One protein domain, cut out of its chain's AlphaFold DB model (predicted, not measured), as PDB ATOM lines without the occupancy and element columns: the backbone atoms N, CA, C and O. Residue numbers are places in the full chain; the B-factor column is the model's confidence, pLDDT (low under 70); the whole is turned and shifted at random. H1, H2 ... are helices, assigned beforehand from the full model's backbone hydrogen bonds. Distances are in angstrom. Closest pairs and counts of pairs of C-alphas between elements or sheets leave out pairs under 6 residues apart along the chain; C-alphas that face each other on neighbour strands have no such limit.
ATOM      1  N   ASN A 269     -35.601 -32.598 -53.278       80.50
ATOM      2  CA  ASN A 269     -36.154 -32.640 -54.631       80.50
ATOM      3  C   ASN A 269     -37.386 -31.739 -54.799       80.50
ATOM      4  O   ASN A 269     -38.504 -32.225 -54.968       80.50
ATOM      5  N   LYS A 270     -37.150 -30.426 -54.927       77.62
ATOM      6  CA  LYS A 270     -38.183 -29.417 -55.246       77.62
ATOM      7  C   LYS A 270     -39.026 -29.775 -56.480       77.62
ATOM      8  O   LYS A 270     -40.186 -29.399 -56.580       77.62
ATOM      9  N   LYS A 271     -38.454 -30.530 -57.426       80.25
ATOM     10  CA  LYS A 271     -39.123 -30.953 -58.670       80.25
ATOM     11  C   LYS A 271     -40.226 -31.992 -58.465       80.25
ATOM     12  O   LYS A 271     -41.079 -32.123 -59.331       80.25
ATOM     13  N   LYS A 272     -40.203 -32.747 -57.363       76.38
ATOM     14  CA  LYS A 272     -41.182 -33.813 -57.089       76.38
ATOM     15  C   LYS A 272     -42.399 -33.320 -56.297       76.38
ATOM     16  O   LYS A 272     -43.155 -34.138 -55.791       76.38
ATOM     17  N   GLY A 273     -42.572 -32.002 -56.169       81.62
ATOM     18  CA  GLY A 273     -43.703 -31.401 -55.456       81.62
ATOM     19  C   GLY A 273     -43.607 -31.482 -53.930       81.62
ATOM     20  O   GLY A 273     -44.525 -31.038 -53.253       81.62
ATOM     21  N   PHE A 274     -42.509 -32.009 -53.384       87.56
ATOM     22  CA  PHE A 274     -42.243 -31.991 -51.950       87.56
ATOM     23  C   PHE A 274     -41.234 -30.890 -51.624       87.56
ATOM     24  O   PHE A 274     -40.153 -30.825 -52.218       87.56
ATOM     25  N   VAL A 275     -41.589 -30.038 -50.669       91.00
ATOM     26  CA  VAL A 275     -40.700 -29.047 -50.065       91.00
ATOM     27  C   VAL A 275     -40.766 -29.284 -48.569       91.00
ATOM     28  O   VAL A 275     -41.844 -29.198 -47.992       91.00
ATOM     29  N   SER A 276     -39.628 -29.624 -47.969       95.50
ATOM     30  CA  SER A 276     -39.577 -29.868 -46.529       95.50
ATOM     31  C   SER A 276     -39.884 -28.589 -45.757       95.50
ATOM     32  O   SER A 276     -39.379 -27.514 -46.106       95.50
ATOM     33  N   VAL A 277     -40.633 -28.718 -44.662       96.38
ATOM     34  CA  VAL A 277     -40.923 -27.613 -43.741       96.38
ATOM     35  C   VAL A 277     -39.637 -27.026 -43.168       96.38
ATOM     36  O   VAL A 277     -39.606 -25.848 -42.832       96.38
ATOM     37  N   LEU A 278     -38.538 -27.789 -43.118       96.94
ATOM     38  CA  LEU A 278     -37.227 -27.327 -42.652       96.94
ATOM     39  C   LEU A 278     -36.473 -26.446 -43.661       96.94
ATOM     40  O   LEU A 278     -35.436 -25.870 -43.311       96.94
ATOM     41  N   MET A 279     -36.951 -26.333 -44.905       95.44
ATOM     42  CA  MET A 279     -36.313 -25.510 -45.938       95.44
ATOM     43  C   MET A 279     -36.691 -24.034 -45.863       95.44
ATOM     44  O   MET A 279     -35.975 -23.211 -46.440       95.44
ATOM     45  N   GLU A 280     -37.785 -23.688 -45.183       93.06
ATOM     46  CA  GLU A 280     -38.279 -22.312 -45.137       93.06
ATOM     47  C   GLU A 280     -37.242 -21.379 -44.499       93.06
ATOM     48  O   GLU A 280     -36.684 -21.645 -43.428       93.06
ATOM     49  N   LYS A 281     -36.925 -20.301 -45.224       91.62
ATOM     50  CA  LYS A 281     -35.926 -19.294 -44.831       91.62
ATOM     51  C   LYS A 281     -36.561 -17.932 -44.553       91.62
ATOM     52  O   LYS A 281     -35.904 -17.078 -43.969       91.62
ATOM     53  N   ASP A 282     -37.806 -17.743 -44.985       88.12
ATOM     54  CA  ASP A 282     -38.507 -16.471 -44.896       88.12
ATOM     55  C   ASP A 282     -38.835 -16.159 -43.446       88.12
ATOM     56  O   ASP A 282     -39.413 -16.983 -42.743       88.12
ATOM     57  N   PHE A 283     -38.503 -14.951 -43.003       84.06
ATOM     58  CA  PHE A 283     -38.660 -14.588 -41.602       84.06
ATOM     59  C   PHE A 283     -40.086 -14.756 -41.082       84.06
ATOM     60  O   PHE A 283     -40.268 -15.340 -40.023       84.06
ATOM     61  N   LYS A 284     -41.097 -14.296 -41.834       85.31
ATOM     62  CA  LYS A 284     -42.505 -14.451 -41.426       85.31
ATOM     63  C   LYS A 284     -42.843 -15.913 -41.151       85.31
ATOM     64  O   LYS A 284     -43.604 -16.214 -40.246       85.31
ATOM     65  N   ALA A 285     -42.239 -16.814 -41.916       88.00
ATOM     66  CA  ALA A 285     -42.417 -18.238 -41.738       88.00
ATOM     67  C   ALA A 285     -41.611 -18.790 -40.549       88.00
ATOM     68  O   ALA A 285     -42.036 -19.762 -39.931       88.00
ATOM     69  N   LEU A 286     -40.466 -18.185 -40.206       89.00
ATOM     70  CA  LEU A 286     -39.702 -18.499 -38.992       89.00
ATOM     71  C   LEU A 286     -40.430 -18.045 -37.717       89.00
ATOM     72  O   LEU A 286     -40.406 -18.765 -36.725       89.00
ATOM     73  N   GLU A 287     -41.098 -16.892 -37.757       85.81
ATOM     74  CA  GLU A 287     -41.877 -16.336 -36.644       85.81
ATOM     75  C   GLU A 287     -43.104 -17.200 -36.311       85.81
ATOM     76  O   GLU A 287     -43.429 -17.411 -35.147       85.81
ATOM     77  N   THR A 288     -43.756 -17.766 -37.329       89.75
ATOM     78  CA  THR A 288     -44.965 -18.587 -37.165       89.75
ATOM     79  C   THR A 288     -44.681 -20.089 -37.164       89.75
ATOM     80  O   THR A 288     -45.542 -20.874 -37.570       89.75
ATOM     81  N   VAL A 289     -43.471 -20.511 -36.782       92.19
ATOM     82  CA  VAL A 289     -43.116 -21.936 -36.749       92.19
ATOM     83  C   VAL A 289     -44.011 -22.701 -35.786       92.19
ATOM     84  O   VAL A 289     -44.115 -22.365 -34.609       92.19
ATOM     85  N   LYS A 290     -44.590 -23.790 -36.292       95.50
ATOM     86  CA  LYS A 290     -45.267 -24.810 -35.497       95.50
ATOM     87  C   LYS A 290     -44.379 -26.040 -35.427       95.50
ATOM     88  O   LYS A 290     -43.982 -26.592 -36.453       95.50
ATOM     89  N   PHE A 291     -44.035 -26.459 -34.215       95.31
ATOM     90  CA  PHE A 291     -43.194 -27.642 -34.016       95.31
ATOM     91  C   PHE A 291     -43.931 -28.929 -34.416       95.31
ATOM     92  O   PHE A 291     -43.296 -29.920 -34.773       95.31
ATOM     93  N   GLU A 292     -45.261 -28.899 -34.413       96.12
ATOM     94  CA  GLU A 292     -46.141 -29.973 -34.861       96.12
ATOM     95  C   GLU A 292     -45.920 -30.294 -36.339       96.12
ATOM     96  O   GLU A 292     -45.775 -31.463 -36.680       96.12
ATOM     97  N   ASP A 293     -45.803 -29.282 -37.205       96.94
ATOM     98  CA  ASP A 293     -45.576 -29.482 -38.644       96.94
ATOM     99  C   ASP A 293     -44.228 -30.178 -38.899       96.94
ATOM    100  O   ASP A 293     -44.101 -31.052 -39.758       96.94
ATOM    101  N   VAL A 294     -43.218 -29.833 -38.094       97.38
ATOM    102  CA  VAL A 294     -41.888 -30.457 -38.122       97.38
ATOM    103  C   VAL A 294     -41.951 -31.912 -37.658       97.38
ATOM    104  O   VAL A 294     -41.308 -32.778 -38.251       97.38
ATOM    105  N   LEU A 295     -42.734 -32.197 -36.616       97.00
ATOM    106  CA  LEU A 295     -42.914 -33.552 -36.105       97.00
ATOM    107  C   LEU A 295     -43.743 -34.430 -37.052       97.00
ATOM    108  O   LEU A 295     -43.414 -35.601 -37.214       97.00
ATOM    109  N   ILE A 296     -44.762 -33.872 -37.710       97.50
ATOM    110  CA  ILE A 296     -45.542 -34.560 -38.749       97.50
ATOM    111  C   ILE A 296     -44.618 -34.961 -39.899       97.50
ATOM    112  O   ILE A 296     -44.595 -36.128 -40.284       97.50
ATOM    113  N   GLU A 297     -43.784 -34.039 -40.395       97.56
ATOM    114  CA  GLU A 297     -42.785 -34.383 -41.410       97.56
ATOM    115  C   GLU A 297     -41.830 -35.480 -40.912       97.56
ATOM    116  O   GLU A 297     -41.520 -36.419 -41.655       97.56
ATOM    117  N   PHE A 298     -41.392 -35.406 -39.650       97.56
ATOM    118  CA  PHE A 298     -40.519 -36.422 -39.071       97.56
ATOM    119  C   PHE A 298     -41.191 -37.804 -39.040       97.56
ATOM    120  O   PHE A 298     -40.590 -38.788 -39.473       97.56
ATOM    121  N   GLN A 299     -42.449 -37.871 -38.606       97.06
ATOM    122  CA  GLN A 299     -43.245 -39.094 -38.560       97.06
ATOM    123  C   GLN A 299     -43.489 -39.676 -39.956       97.06
ATOM    124  O   GLN A 299     -43.366 -40.881 -40.150       97.06
ATOM    125  N   GLU A 300     -43.804 -38.841 -40.946       95.88
ATOM    126  CA  GLU A 300     -44.077 -39.300 -42.310       95.88
ATOM    127  C   GLU A 300     -42.824 -39.796 -43.033       95.88
ATOM    128  O   GLU A 300     -42.876 -40.757 -43.804       95.88
ATOM    129  N   LYS A 301     -41.689 -39.114 -42.845       94.94
ATOM    130  CA  LYS A 301     -40.453 -39.424 -43.578       94.94
ATOM    131  C   LYS A 301     -39.572 -40.425 -42.844       94.94
ATOM    132  O   LYS A 301     -38.845 -41.179 -43.492       94.94
ATOM    133  N   PHE A 302     -39.613 -40.462 -41.518       96.06
ATOM    134  CA  PHE A 302     -38.738 -41.301 -40.700       96.06
ATOM    135  C   PHE A 302     -39.459 -41.885 -39.475       96.06
ATOM    136  O   PHE A 302     -38.972 -41.703 -38.355       96.06
ATOM    137  N   PRO A 303     -40.571 -42.621 -39.662       96.19
ATOM    138  CA  PRO A 303     -41.337 -43.168 -38.541       96.19
ATOM    139  C   PRO A 303     -40.472 -44.051 -37.633       96.19
ATOM    140  O   PRO A 303     -40.517 -43.923 -36.416       96.19
ATOM    141  N   GLU A 304     -39.584 -44.864 -38.214       94.31
ATOM    142  CA  GLU A 304     -38.729 -45.782 -37.459       94.31
ATOM    143  C   GLU A 304     -37.710 -45.034 -36.584       94.31
ATOM    144  O   GLU A 304     -37.395 -45.461 -35.473       94.31
ATOM    145  N   LEU A 305     -37.179 -43.909 -37.078       95.38
ATOM    146  CA  LEU A 305     -36.237 -43.084 -36.322       95.38
ATOM    147  C   LEU A 305     -36.949 -42.301 -35.218       95.38
ATOM    148  O   LEU A 305     -36.399 -42.170 -34.125       95.38
ATOM    149  N   LEU A 306     -38.158 -41.811 -35.497       96.06
ATOM    150  CA  LEU A 306     -38.988 -41.143 -34.505       96.06
ATOM    151  C   LEU A 306     -39.317 -42.091 -33.346       96.06
ATOM    152  O   LEU A 306     -39.050 -41.736 -32.201       96.06
ATOM    153  N   ASP A 307     -39.792 -43.305 -33.635       94.56
ATOM    154  CA  ASP A 307     -40.113 -44.312 -32.616       94.56
ATOM    155  C   ASP A 307     -38.898 -44.642 -31.736       94.56
ATOM    156  O   ASP A 307     -39.009 -44.710 -30.510       94.56
ATOM    157  N   MET A 308     -37.711 -44.785 -32.343       94.38
ATOM    158  CA  MET A 308     -36.467 -45.012 -31.599       94.38
ATOM    159  C   MET A 308     -36.121 -43.839 -30.677       94.38
ATOM    160  O   MET A 308     -35.771 -44.056 -29.519       94.38
ATOM    161  N   ILE A 309     -36.212 -42.598 -31.162       95.38
ATOM    162  CA  ILE A 309     -35.894 -41.413 -30.355       95.38
ATOM    163  C   ILE A 309     -36.909 -41.245 -29.227       95.38
ATOM    164  O   ILE A 309     -36.510 -40.995 -28.095       95.38
ATOM    165  N   VAL A 310     -38.198 -41.429 -29.509       94.62
ATOM    166  CA  VAL A 310     -39.274 -41.379 -28.512       94.62
ATOM    167  C   VAL A 310     -39.033 -42.408 -27.410       94.62
ATOM    168  O   VAL A 310     -39.057 -42.050 -26.236       94.62
ATOM    169  N   ALA A 311     -38.711 -43.653 -27.772       93.25
ATOM    170  CA  ALA A 311     -38.424 -44.712 -26.806       93.25
ATOM    171  C   ALA A 311     -37.183 -44.437 -25.938       93.25
ATOM    172  O   ALA A 311     -37.118 -44.902 -24.803       93.25
ATOM    173  N   ILE A 312     -36.193 -43.703 -26.464       93.00
ATOM    174  CA  ILE A 312     -34.978 -43.320 -25.726       93.00
ATOM    175  C   ILE A 312     -35.229 -42.101 -24.833       93.00
ATOM    176  O   ILE A 312     -34.709 -42.030 -23.722       93.00
ATOM    177  N   MET A 313     -35.966 -41.111 -25.334       90.19
ATOM    178  CA  MET A 313     -36.088 -39.804 -24.694       90.19
ATOM    179  C   MET A 313     -37.214 -39.701 -23.683       90.19
ATOM    180  O   MET A 313     -37.108 -38.881 -22.772       90.19
ATOM    181  N   LEU A 314     -38.311 -40.432 -23.880       88.25
ATOM    182  CA  LEU A 314     -39.482 -40.294 -23.028       88.25
ATOM    183  C   LEU A 314     -39.394 -41.262 -21.848       88.25
ATOM    184  O   LEU A 314     -39.358 -42.477 -22.060       88.25
ATOM    185  N   PRO A 315     -39.396 -40.749 -20.600       84.94
ATOM    186  CA  PRO A 315     -39.704 -41.580 -19.449       84.94
ATOM    187  C   PRO A 315     -41.062 -42.253 -19.666       84.94
ATOM    188  O   PRO A 315     -41.947 -41.675 -20.299       84.94
ATOM    189  N   LYS A 316     -41.255 -43.445 -19.094       84.69
ATOM    190  CA  LYS A 316     -42.520 -44.198 -19.208       84.69
ATOM    191  C   LYS A 316     -43.746 -43.413 -18.715       84.69
ATOM    192  O   LYS A 316     -44.864 -43.754 -19.088       84.69
ATOM    193  N   ASP A 317     -43.513 -42.367 -17.927       86.12
ATOM    194  CA  ASP A 317     -44.531 -41.643 -17.169       86.12
ATOM    195  C   ASP A 317     -44.773 -40.222 -17.723       86.12
ATOM    196  O   ASP A 317     -45.682 -39.519 -17.276       86.12
ATOM    197  N   GLU A 318     -43.978 -39.777 -18.704       80.50
ATOM    198  CA  GLU A 318     -44.108 -38.439 -19.285       80.50
ATOM    199  C   GLU A 318     -45.250 -38.409 -20.303       80.50
ATOM    200  O   GLU A 318     -45.171 -38.989 -21.386       80.50
ATOM    201  N   THR A 319     -46.320 -37.694 -19.962       78.69
ATOM    202  CA  THR A 319     -47.522 -37.570 -20.803       78.69
ATOM    203  C   THR A 319     -47.688 -36.180 -21.417       78.69
ATOM    204  O   THR A 319     -48.575 -35.978 -22.248       78.69
ATOM    205  N   SER A 320     -46.835 -35.210 -21.060       88.00
ATOM    206  CA  SER A 320     -46.967 -33.838 -21.551       88.00
ATOM    207  C   SER A 320     -46.461 -33.700 -22.986       88.00
ATOM    208  O   SER A 320     -45.299 -33.380 -23.244       88.00
ATOM    209  N   VAL A 321     -47.373 -33.873 -23.945       83.69
ATOM    210  CA  VAL A 321     -47.116 -33.668 -25.380       83.69
ATOM    211  C   VAL A 321     -46.479 -32.294 -25.644       83.69
ATOM    212  O   VAL A 321     -45.533 -32.195 -26.426       83.69
ATOM    213  N   ALA A 322     -46.917 -31.252 -24.926       85.19
ATOM    214  CA  ALA A 322     -46.428 -29.881 -25.082       85.19
ATOM    215  C   ALA A 322     -44.916 -29.733 -24.825       85.19
ATOM    216  O   ALA A 322     -44.248 -28.942 -25.487       85.19
ATOM    217  N   ASN A 323     -44.357 -30.521 -23.904       86.81
ATOM    218  CA  ASN A 323     -42.927 -30.480 -23.585       86.81
ATOM    219  C   ASN A 323     -42.086 -31.346 -24.533       86.81
ATOM    220  O   ASN A 323     -40.889 -31.110 -24.710       86.81
ATOM    221  N   VAL A 324     -42.705 -32.367 -25.121       90.56
ATOM    222  CA  VAL A 324     -42.037 -33.384 -25.936       90.56
ATOM    223  C   VAL A 324     -41.867 -32.927 -27.380       90.56
ATOM    224  O   VAL A 324     -40.783 -33.077 -27.947       90.56
ATOM    225  N   VAL A 325     -42.910 -32.331 -27.964       94.19
ATOM    226  CA  VAL A 325     -42.939 -31.960 -29.388       94.19
ATOM    227  C   VAL A 325     -41.772 -31.035 -29.773       94.19
ATOM    228  O   VAL A 325     -41.042 -31.387 -30.706       94.19
ATOM    229  N   PRO A 326     -41.480 -29.929 -29.052       94.69
ATOM    230  CA  PRO A 326     -40.354 -29.062 -29.404       94.69
ATOM    231  C   PRO A 326     -38.998 -29.774 -29.329       94.69
ATOM    232  O   PRO A 326     -38.123 -29.532 -30.158       94.69
ATOM    233  N   ARG A 327     -38.818 -30.692 -28.367       94.62
ATOM    234  CA  ARG A 327     -37.565 -31.448 -28.200       94.62
ATOM    235  C   ARG A 327     -37.320 -32.389 -29.378       94.62
ATOM    236  O   ARG A 327     -36.219 -32.402 -29.928       94.62
ATOM    237  N   LEU A 328     -38.346 -33.135 -29.789       96.06
ATOM    238  CA  LEU A 328     -38.270 -34.038 -30.940       96.06
ATOM    239  C   LEU A 328     -38.029 -33.268 -32.242       96.06
ATOM    240  O   LEU A 328     -37.154 -33.641 -33.024       96.06
ATOM    241  N   ALA A 329     -38.742 -32.157 -32.442       97.19
ATOM    242  CA  ALA A 329     -38.566 -31.288 -33.600       97.19
ATOM    243  C   ALA A 329     -37.146 -30.694 -33.675       97.19
ATOM    244  O   ALA A 329     -36.548 -30.656 -34.752       97.19
ATOM    245  N   MET A 330     -36.560 -30.294 -32.539       97.62
ATOM    246  CA  MET A 330     -35.173 -29.823 -32.491       97.62
ATOM    247  C   MET A 330     -34.168 -30.917 -32.860       97.62
ATOM    248  O   MET A 330     -33.264 -30.663 -33.654       97.62
ATOM    249  N   ILE A 331     -34.326 -32.139 -32.342       97.19
ATOM    250  CA  ILE A 331     -33.446 -33.264 -32.696       97.19
ATOM    251  C   ILE A 331     -33.545 -33.580 -34.182       97.19
ATOM    252  O   ILE A 331     -32.520 -33.732 -34.848       97.19
ATOM    253  N   TYR A 332     -34.764 -33.613 -34.719       97.88
ATOM    254  CA  TYR A 332     -34.975 -33.789 -36.146       97.88
ATOM    255  C   TYR A 332     -34.262 -32.707 -36.964       97.88
ATOM    256  O   TYR A 332     -33.502 -33.027 -37.880       97.88
ATOM    257  N   GLY A 333     -34.415 -31.439 -36.573       97.75
ATOM    258  CA  GLY A 333     -33.720 -30.312 -37.191       97.75
ATOM    259  C   GLY A 333     -32.195 -30.459 -37.172       97.75
ATOM    260  O   GLY A 333     -31.548 -30.200 -38.185       97.75
ATOM    261  N   ILE A 334     -31.600 -30.905 -36.060       97.69
ATOM    262  CA  ILE A 334     -30.144 -31.129 -35.939       97.69
ATOM    263  C   ILE A 334     -29.683 -32.238 -36.892       97.69
ATOM    264  O   ILE A 334     -28.713 -32.062 -37.640       97.69
ATOM    265  N   ILE A 335     -30.388 -33.374 -36.902       96.56
ATOM    266  CA  ILE A 335     -30.053 -34.516 -37.764       96.56
ATOM    267  C   ILE A 335     -30.155 -34.098 -39.238       96.56
ATOM    268  O   ILE A 335     -29.238 -34.366 -40.018       96.56
ATOM    269  N   MET A 336     -31.234 -33.412 -39.624       96.88
ATOM    270  CA  MET A 336     -31.466 -32.991 -41.007       96.88
ATOM    271  C   MET A 336     -30.474 -31.927 -41.475       96.88
ATOM    272  O   MET A 336     -29.913 -32.083 -42.560       96.88
ATOM    273  N   GLN A 337     -30.171 -30.908 -40.665       95.69
ATOM    274  CA  GLN A 337     -29.166 -29.896 -41.007       95.69
ATOM    275  C   GLN A 337     -27.784 -30.526 -41.226       95.69
ATOM    276  O   GLN A 337     -27.076 -30.157 -42.166       95.69
ATOM    277  N   THR A 338     -27.408 -31.492 -40.380       93.81
ATOM    278  CA  THR A 338     -26.117 -32.190 -40.483       93.81
ATOM    279  C   THR A 338     -25.988 -32.938 -41.812       93.81
ATOM    280  O   THR A 338     -24.900 -33.016 -42.382       93.81
ATOM    281  N   ARG A 339     -27.097 -33.472 -42.339       93.19
ATOM    282  CA  ARG A 339     -27.137 -34.102 -43.668       93.19
ATOM    283  C   ARG A 339     -27.176 -33.065 -44.787       93.19
ATOM    284  O   ARG A 339     -26.445 -33.191 -45.768       93.19
ATOM    285  N   HIS A 340     -28.003 -32.036 -44.632       93.69
ATOM    286  CA  HIS A 340     -28.224 -30.997 -45.626       93.69
ATOM    287  C   HIS A 340     -28.402 -29.631 -44.958       93.69
ATOM    288  O   HIS A 340     -29.456 -29.319 -44.415       93.69
ATOM    289  N   HIS A 341     -27.394 -28.767 -45.094       92.50
ATOM    290  CA  HIS A 341     -27.364 -27.433 -44.480       92.50
ATOM    291  C   HIS A 341     -28.558 -26.522 -44.846       92.50
ATOM    292  O   HIS A 341     -28.843 -25.559 -44.132       92.50
ATOM    293  N   GLU A 342     -29.264 -26.798 -45.948       93.25
ATOM    294  CA  GLU A 342     -30.471 -26.056 -46.327       93.25
ATOM    295  C   GLU A 342     -31.667 -26.330 -45.402       93.25
ATOM    296  O   GLU A 342     -32.463 -25.410 -45.186       93.25
ATOM    297  N   LEU A 343     -31.745 -27.542 -44.833       95.88
ATOM    298  CA  LEU A 343     -32.761 -28.007 -43.881       95.88
ATOM    299  C   LEU A 343     -32.459 -27.466 -42.475       95.88
ATOM    300  O   LEU A 343     -32.224 -28.223 -41.540       95.88
ATOM    301  N   SER A 344     -32.388 -26.140 -42.355       96.75
ATOM    302  CA  SER A 344     -31.912 -25.445 -41.152       96.75
ATOM    303  C   SER A 344     -32.929 -24.507 -40.505       96.75
ATOM    304  O   SER A 344     -32.546 -23.605 -39.761       96.75
ATOM    305  N   ARG A 345     -34.230 -24.680 -40.775       96.75
ATOM    306  CA  ARG A 345     -35.282 -23.839 -40.176       96.75
ATOM    307  C   ARG A 345     -35.195 -23.785 -38.654       96.75
ATOM    308  O   ARG A 345     -35.163 -22.690 -38.106       96.75
ATOM    309  N   MET A 346     -35.078 -24.937 -37.990       97.69
ATOM    310  CA  MET A 346     -34.994 -25.000 -36.525       97.69
ATOM    311  C   MET A 346     -33.793 -24.221 -35.989       97.69
ATOM    312  O   MET A 346     -33.926 -23.426 -35.063       97.69
ATOM    313  N   GLN A 347     -32.633 -24.365 -36.628       97.62
ATOM    314  CA  GLN A 347     -31.442 -23.622 -36.239       97.62
ATOM    315  C   GLN A 347     -31.583 -22.126 -36.469       97.62
ATOM    316  O   GLN A 347     -31.048 -21.350 -35.679       97.62
ATOM    317  N   ARG A 348     -32.280 -21.695 -37.527       95.50
ATOM    318  CA  ARG A 348     -32.564 -20.271 -37.759       95.50
ATOM    319  C   ARG A 348     -33.501 -19.712 -36.692       95.50
ATOM    320  O   ARG A 348     -33.188 -18.652 -36.169       95.50
ATOM    321  N   VAL A 349     -34.556 -20.441 -36.313       94.38
ATOM    322  CA  VAL A 349     -35.456 -20.056 -35.207       94.38
ATOM    323  C   VAL A 349     -34.662 -19.870 -33.917       94.38
ATOM    324  O   VAL A 349     -34.697 -18.796 -33.328       94.38
ATOM    325  N   VAL A 350     -33.851 -20.858 -33.528       95.00
ATOM    326  CA  VAL A 350     -32.996 -20.736 -32.334       95.00
ATOM    327  C   VAL A 350     -32.024 -19.562 -32.464       95.00
ATOM    328  O   VAL A 350     -31.825 -18.817 -31.513       95.00
ATOM    329  N   SER A 351     -31.442 -19.348 -33.646       94.56
ATOM    330  CA  SER A 351     -30.520 -18.229 -33.887       94.56
ATOM    331  C   SER A 351     -31.180 -16.860 -33.751       94.56
ATOM    332  O   SER A 351     -30.509 -15.925 -33.318       94.56
ATOM    333  N   MET A 352     -32.457 -16.746 -34.128       88.69
ATOM    334  CA  MET A 352     -33.260 -15.541 -33.927       88.69
ATOM    335  C   MET A 352     -33.522 -15.317 -32.442       88.69
ATOM    336  O   MET A 352     -33.208 -14.245 -31.942       88.69
ATOM    337  N   CYS A 353     -33.946 -16.353 -31.710       87.25
ATOM    338  CA  CYS A 353     -34.123 -16.250 -30.262       87.25
ATOM    339  C   CYS A 353     -32.830 -15.820 -29.554       87.25
ATOM    340  O   CYS A 353     -32.866 -14.982 -28.661       87.25
ATOM    341  N   LEU A 354     -31.671 -16.351 -29.954       87.50
ATOM    342  CA  LEU A 354     -30.381 -15.935 -29.387       87.50
ATOM    343  C   LEU A 354     -30.081 -14.453 -29.650       87.50
ATOM    344  O   LEU A 354     -29.515 -13.783 -28.788       87.50
ATOM    345  N   ALA A 355     -30.469 -13.932 -30.812       84.69
ATOM    346  CA  ALA A 355     -30.196 -12.546 -31.162       84.69
ATOM    347  C   ALA A 355     -31.127 -11.581 -30.436       84.69
ATOM    348  O   ALA A 355     -30.663 -10.552 -29.953       84.69
ATOM    349  N   ASP A 356     -32.401 -11.951 -30.295       79.25
ATOM    350  CA  ASP A 356     -33.382 -11.203 -29.502       79.25
ATOM    351  C   ASP A 356     -32.944 -11.091 -28.032       79.25
ATOM    352  O   ASP A 356     -33.266 -10.121 -27.350       79.25
ATOM    353  N   ASN A 357     -32.154 -12.059 -27.554       74.12
ATOM    354  CA  ASN A 357     -31.554 -12.066 -26.221       74.12
ATOM    355  C   ASN A 357     -30.126 -11.486 -26.178       74.12
ATOM    356  O   ASN A 357     -29.436 -11.645 -25.174       74.12
ATOM    357  N   ILE A 358     -29.667 -10.831 -27.252       80.62
ATOM    358  CA  ILE A 358     -28.356 -10.158 -27.340       80.62
ATOM    359  C   ILE A 358     -27.201 -11.115 -26.975       80.62
ATOM    360  O   ILE A 358     -26.224 -10.747 -26.322       80.62
ATOM    361  N   CYS A 359     -27.313 -12.384 -27.380       81.25
ATOM    362  CA  CYS A 359     -26.267 -13.367 -27.124       81.25
ATOM    363  C   CYS A 359     -24.979 -13.002 -27.870       81.25
ATOM    364  O   CYS A 359     -24.994 -12.559 -29.023       81.25
ATOM    365  N   ASP A 360     -23.846 -13.245 -27.219       85.19
ATOM    366  CA  ASP A 360     -22.536 -12.985 -27.795       85.19
ATOM    367  C   ASP A 360     -22.173 -14.004 -28.889       85.19
ATOM    368  O   ASP A 360     -22.709 -15.113 -28.975       85.19
ATOM    369  N   GLN A 361     -21.200 -13.653 -29.732       90.19
ATOM    370  CA  GLN A 361     -20.734 -14.541 -30.798       90.19
ATOM    371  C   GLN A 361     -20.228 -15.892 -30.256       90.19
ATOM    372  O   GLN A 361     -20.362 -16.914 -30.934       90.19
ATOM    373  N   SER A 362     -19.686 -15.933 -29.031       90.19
ATOM    374  CA  SER A 362     -19.159 -17.170 -28.453       90.19
ATOM    375  C   SER A 362     -20.261 -18.204 -28.186       90.19
ATOM    376  O   SER A 362     -20.048 -19.396 -28.427       90.19
ATOM    377  N   VAL A 363     -21.461 -17.780 -27.760       89.56
ATOM    378  CA  VAL A 363     -22.636 -18.658 -27.621       89.56
ATOM    379  C   VAL A 363     -23.012 -19.273 -28.966       89.56
ATOM    380  O   VAL A 363     -23.138 -20.498 -29.054       89.56
ATOM    381  N   TYR A 364     -23.094 -18.465 -30.026       93.69
ATOM    382  CA  TYR A 364     -23.370 -18.967 -31.376       93.69
ATOM    383  C   TYR A 364     -22.323 -19.968 -31.841       93.69
ATOM    384  O   TYR A 364     -22.676 -21.027 -32.347       93.69
ATOM    385  N   ASP A 365     -21.038 -19.671 -31.657       92.25
ATOM    386  CA  ASP A 365     -19.961 -20.553 -32.107       92.25
ATOM    387  C   ASP A 365     -20.021 -21.928 -31.433       92.25
ATOM    388  O   ASP A 365     -19.670 -22.936 -32.047       92.25
ATOM    389  N   ARG A 366     -20.491 -22.002 -30.184       92.69
ATOM    390  CA  ARG A 366     -20.655 -23.270 -29.459       92.69
ATOM    391  C   ARG A 366     -21.904 -24.025 -29.879       92.69
ATOM    392  O   ARG A 366     -21.813 -25.218 -30.155       92.69
ATOM    393  N   LEU A 367     -23.043 -23.343 -29.973       94.94
ATOM    394  CA  LEU A 367     -24.304 -23.962 -30.381       94.94
ATOM    395  C   LEU A 367     -24.280 -24.399 -31.853       94.94
ATOM    396  O   LEU A 367     -24.783 -25.469 -32.194       94.94
ATOM    397  N   ASN A 368     -23.615 -23.639 -32.720       94.94
ATOM    398  CA  ASN A 368     -23.411 -23.991 -34.122       94.94
ATOM    399  C   ASN A 368     -22.543 -25.252 -34.276       94.94
ATOM    400  O   ASN A 368     -22.825 -26.091 -35.126       94.94
ATOM    401  N   ARG A 369     -21.525 -25.455 -33.421       92.75
ATOM    402  CA  ARG A 369     -20.691 -26.678 -33.455       92.75
ATOM    403  C   ARG A 369     -21.489 -27.959 -33.224       92.75
ATOM    404  O   ARG A 369     -21.104 -28.995 -33.757       92.75
ATOM    405  N   ILE A 370     -22.564 -27.890 -32.444       94.44
ATOM    406  CA  ILE A 370     -23.461 -29.023 -32.173       94.44
ATOM    407  C   ILE A 370     -24.719 -29.014 -33.058       94.44
ATOM    408  O   ILE A 370     -25.602 -29.845 -32.869       94.44
ATOM    409  N   GLY A 371     -24.814 -28.091 -34.024       94.88
ATOM    410  CA  GLY A 371     -25.939 -27.992 -34.960       94.88
ATOM    411  C   GLY A 371     -27.233 -27.438 -34.357       94.88
ATOM    412  O   GLY A 371     -28.300 -27.624 -34.935       94.88
ATOM    413  N   VAL A 372     -27.177 -26.780 -33.195       96.75
ATOM    414  CA  VAL A 372     -28.358 -26.204 -32.520       96.75
ATOM    415  C   VAL A 372     -28.726 -24.833 -33.085       96.75
ATOM    416  O   VAL A 372     -29.903 -24.485 -33.153       96.75
ATOM    417  N   SER A 373     -27.736 -24.061 -33.530       96.81
ATOM    418  CA  SER A 373     -27.931 -22.749 -34.148       96.81
ATOM    419  C   SER A 373     -27.204 -22.660 -35.487       96.81
ATOM    420  O   SER A 373     -26.406 -23.519 -35.859       96.81
ATOM    421  N   THR A 374     -27.482 -21.597 -36.232       96.06
ATOM    422  CA  THR A 374     -26.637 -21.164 -37.346       96.06
ATOM    423  C   THR A 374     -25.450 -20.360 -36.810       96.06
ATOM    424  O   THR A 374     -25.389 -20.026 -35.624       96.06
ATOM    425  N   SER A 375     -24.477 -20.054 -37.670       95.38
ATOM    426  CA  SER A 375     -23.381 -19.148 -37.310       95.38
ATOM    427  C   SER A 375     -23.896 -17.737 -37.022       95.38
ATOM    428  O   SER A 375     -24.819 -17.283 -37.701       95.38
ATOM    429  N   TYR A 376     -23.219 -17.009 -36.131       93.31
ATOM    430  CA  TYR A 376     -23.546 -15.621 -35.783       93.31
ATOM    431  C   TYR A 376     -23.738 -14.709 -37.006       93.31
ATOM    432  O   TYR A 376     -24.707 -13.964 -37.094       93.31
ATOM    433  N   THR A 377     -22.861 -14.823 -38.006       93.38
ATOM    434  CA  THR A 377     -22.931 -14.021 -39.239       93.38
ATOM    435  C   THR A 377     -24.189 -14.300 -40.061       93.38
ATOM    436  O   THR A 377     -24.796 -13.373 -40.594       93.38
ATOM    437  N   VAL A 378     -24.601 -15.567 -40.150       92.06
ATOM    438  CA  VAL A 378     -25.842 -15.975 -40.824       92.06
ATOM    439  C   VAL A 378     -27.046 -15.450 -40.053       92.06
ATOM    440  O   VAL A 378     -27.903 -14.825 -40.669       92.06
ATOM    441  N   ALA A 379     -27.067 -15.615 -38.728       91.31
ATOM    442  CA  ALA A 379     -28.126 -15.090 -37.871       91.31
ATOM    443  C   ALA A 379     -28.305 -13.575 -38.055       91.31
ATOM    444  O   ALA A 379     -29.393 -13.115 -38.391       91.31
ATOM    445  N   LEU A 380     -27.209 -12.814 -37.962       88.75
ATOM    446  CA  LEU A 380     -27.214 -11.366 -38.155       88.75
ATOM    447  C   LEU A 380     -27.659 -10.980 -39.571       88.75
ATOM    448  O   LEU A 380     -28.391 -10.015 -39.748       88.75
ATOM    449  N   SER A 381     -27.272 -11.747 -40.595       89.31
ATOM    450  CA  SER A 381     -27.737 -11.500 -41.964       89.31
ATOM    451  C   SER A 381     -29.244 -11.716 -42.126       89.31
ATOM    452  O   SER A 381     -29.881 -10.964 -42.859       89.31
ATOM    453  N   THR A 382     -29.814 -12.709 -41.436       86.19
ATOM    454  CA  THR A 382     -31.258 -12.975 -41.412       86.19
ATOM    455  C   THR A 382     -31.998 -11.854 -40.690       86.19
ATOM    456  O   THR A 382     -33.031 -11.405 -41.175       86.19
ATOM    457  N   ILE A 383     -31.437 -11.333 -39.600       83.56
ATOM    458  CA  ILE A 383     -32.021 -10.217 -38.846       83.56
ATOM    459  C   ILE A 383     -31.914  -8.909 -39.623       83.56
ATOM    460  O   ILE A 383     -32.888  -8.192 -39.760       83.56
ATOM    461  N   ASN A 384     -30.784  -8.624 -40.262       83.38
ATOM    462  CA  ASN A 384     -30.645  -7.422 -41.087       83.38
ATOM    463  C   ASN A 384     -31.563  -7.438 -42.324       83.38
ATOM    464  O   ASN A 384     -31.830  -6.395 -42.920       83.38
ATOM    465  N   GLN A 385     -32.030  -8.614 -42.764       81.06
ATOM    466  CA  GLN A 385     -33.089  -8.699 -43.774       81.06
ATOM    467  C   GLN A 385     -34.442  -8.240 -43.211       81.06
ATOM    468  O   GLN A 385     -35.268  -7.756 -43.982       81.06
ATOM    469  N   LEU A 386     -34.647  -8.305 -41.892       70.12
ATOM    470  CA  LEU A 386     -35.833  -7.780 -41.215       70.12
ATOM    471  C   LEU A 386     -35.872  -6.288 -41.160       70.12
ATOM    472  O   LEU A 386     -36.910  -5.724 -41.470       70.12
ATOM    473  N   ASP A 387     -34.757  -5.655 -40.828       64.56
ATOM    474  CA  ASP A 387     -34.694  -4.195 -40.763       64.56
ATOM    475  C   ASP A 387     -35.032  -3.550 -42.114       64.56
ATOM    476  O   ASP A 387     -35.405  -2.382 -42.183       64.56
ATOM    477  N   LYS A 388     -34.933  -4.319 -43.206       68.50
ATOM    478  CA  LYS A 388     -35.334  -3.903 -44.554       68.50
ATOM    479  C   LYS A 388     -36.818  -4.127 -44.864       68.50
ATOM    480  O   LYS A 388     -37.324  -3.490 -45.782       68.50
ATOM    481  N   ILE A 389     -37.486  -5.057 -44.179       63.34
ATOM    482  CA  ILE A 389     -38.881  -5.468 -44.442       63.34
ATOM    483  C   ILE A 389     -39.840  -4.888 -43.394       63.34
ATOM    484  O   ILE A 389     -40.979  -4.551 -43.712       63.34
TER     485      ILE A 389
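Overview. This is residues 269 to 389 of the 492 residues of an uncharacterized protein of Mytilus galloprovincialis (UniProt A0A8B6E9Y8). Two groups of helices meet where the first residues of H5 pack on H4: H2 crosses H4, with H3 at that end of the domain, while H7 crosses H5, with H1 packed on H5 and H6 near both. Residues 269 to 275 stick out as an arm, and residues 315 to 321 stick out elsewhere. The printed part has 121 residues, with seven named helices, H1 to H7 in chain order, and no named strand; the class is all helix. It is compact, with a radius of gyration of the C-alphas of 15.1 A and spans of 44 by 37 by 24 A.

Arrangement. H1, residues 283 to 287, touches H5, residues 345 to 356, at residues 345 to 349 alone; the closest C-alphas, of Leu 286 and Val 349, are 5.9 A apart. H2, residues 291 to 301, touches residues 325 to 332 alone of H4, residues 321 to 339, at a steep tilt of 58 degrees, the same way, the closest C-alphas being Leu 295 and Ala 329, 5.5 A. H3, residues 303 to 313, only just touches H4, with 3 pairs of C-alphas within 8 A, the closest Ile 309 and Leu 328, 7.8 A. H4 and H5 touch, closest at the C-alphas of Gly 333 and Met 346, 5.5 A. H6, residues 361 to 369, is close to H5 but not clearly touching. H7, residues 376 to 386, touches H5 about perpendicular at 82 degrees, the closest C-alphas being Ser 351 and Ala 379, 5.6 A. Each O i to N i+4 pair is within hydrogen-bond range in H1, H2, H3, H5 and H6, against 13 of 15 in H4 and 6 of 7 in H7.

Along the chain. H1 begins at C-alpha 283 (-38.660, -14.588, -41.602) and spans 6.2 A, H2 15.4 A, H3 15.2 A, H4 27.1 A, H5 16.6 A, H6 12.4 A and H7 15.6 A. H7 ends at C-alpha 386 (-35.833, -7.780, -41.215).

Size, cuts and confidence. The C-alphas farthest apart, of Lys 316 and Lys 388, are 48.1 A apart. The printed part has no cut and no long link. Residues 387 to 389 are under pLDDT 70.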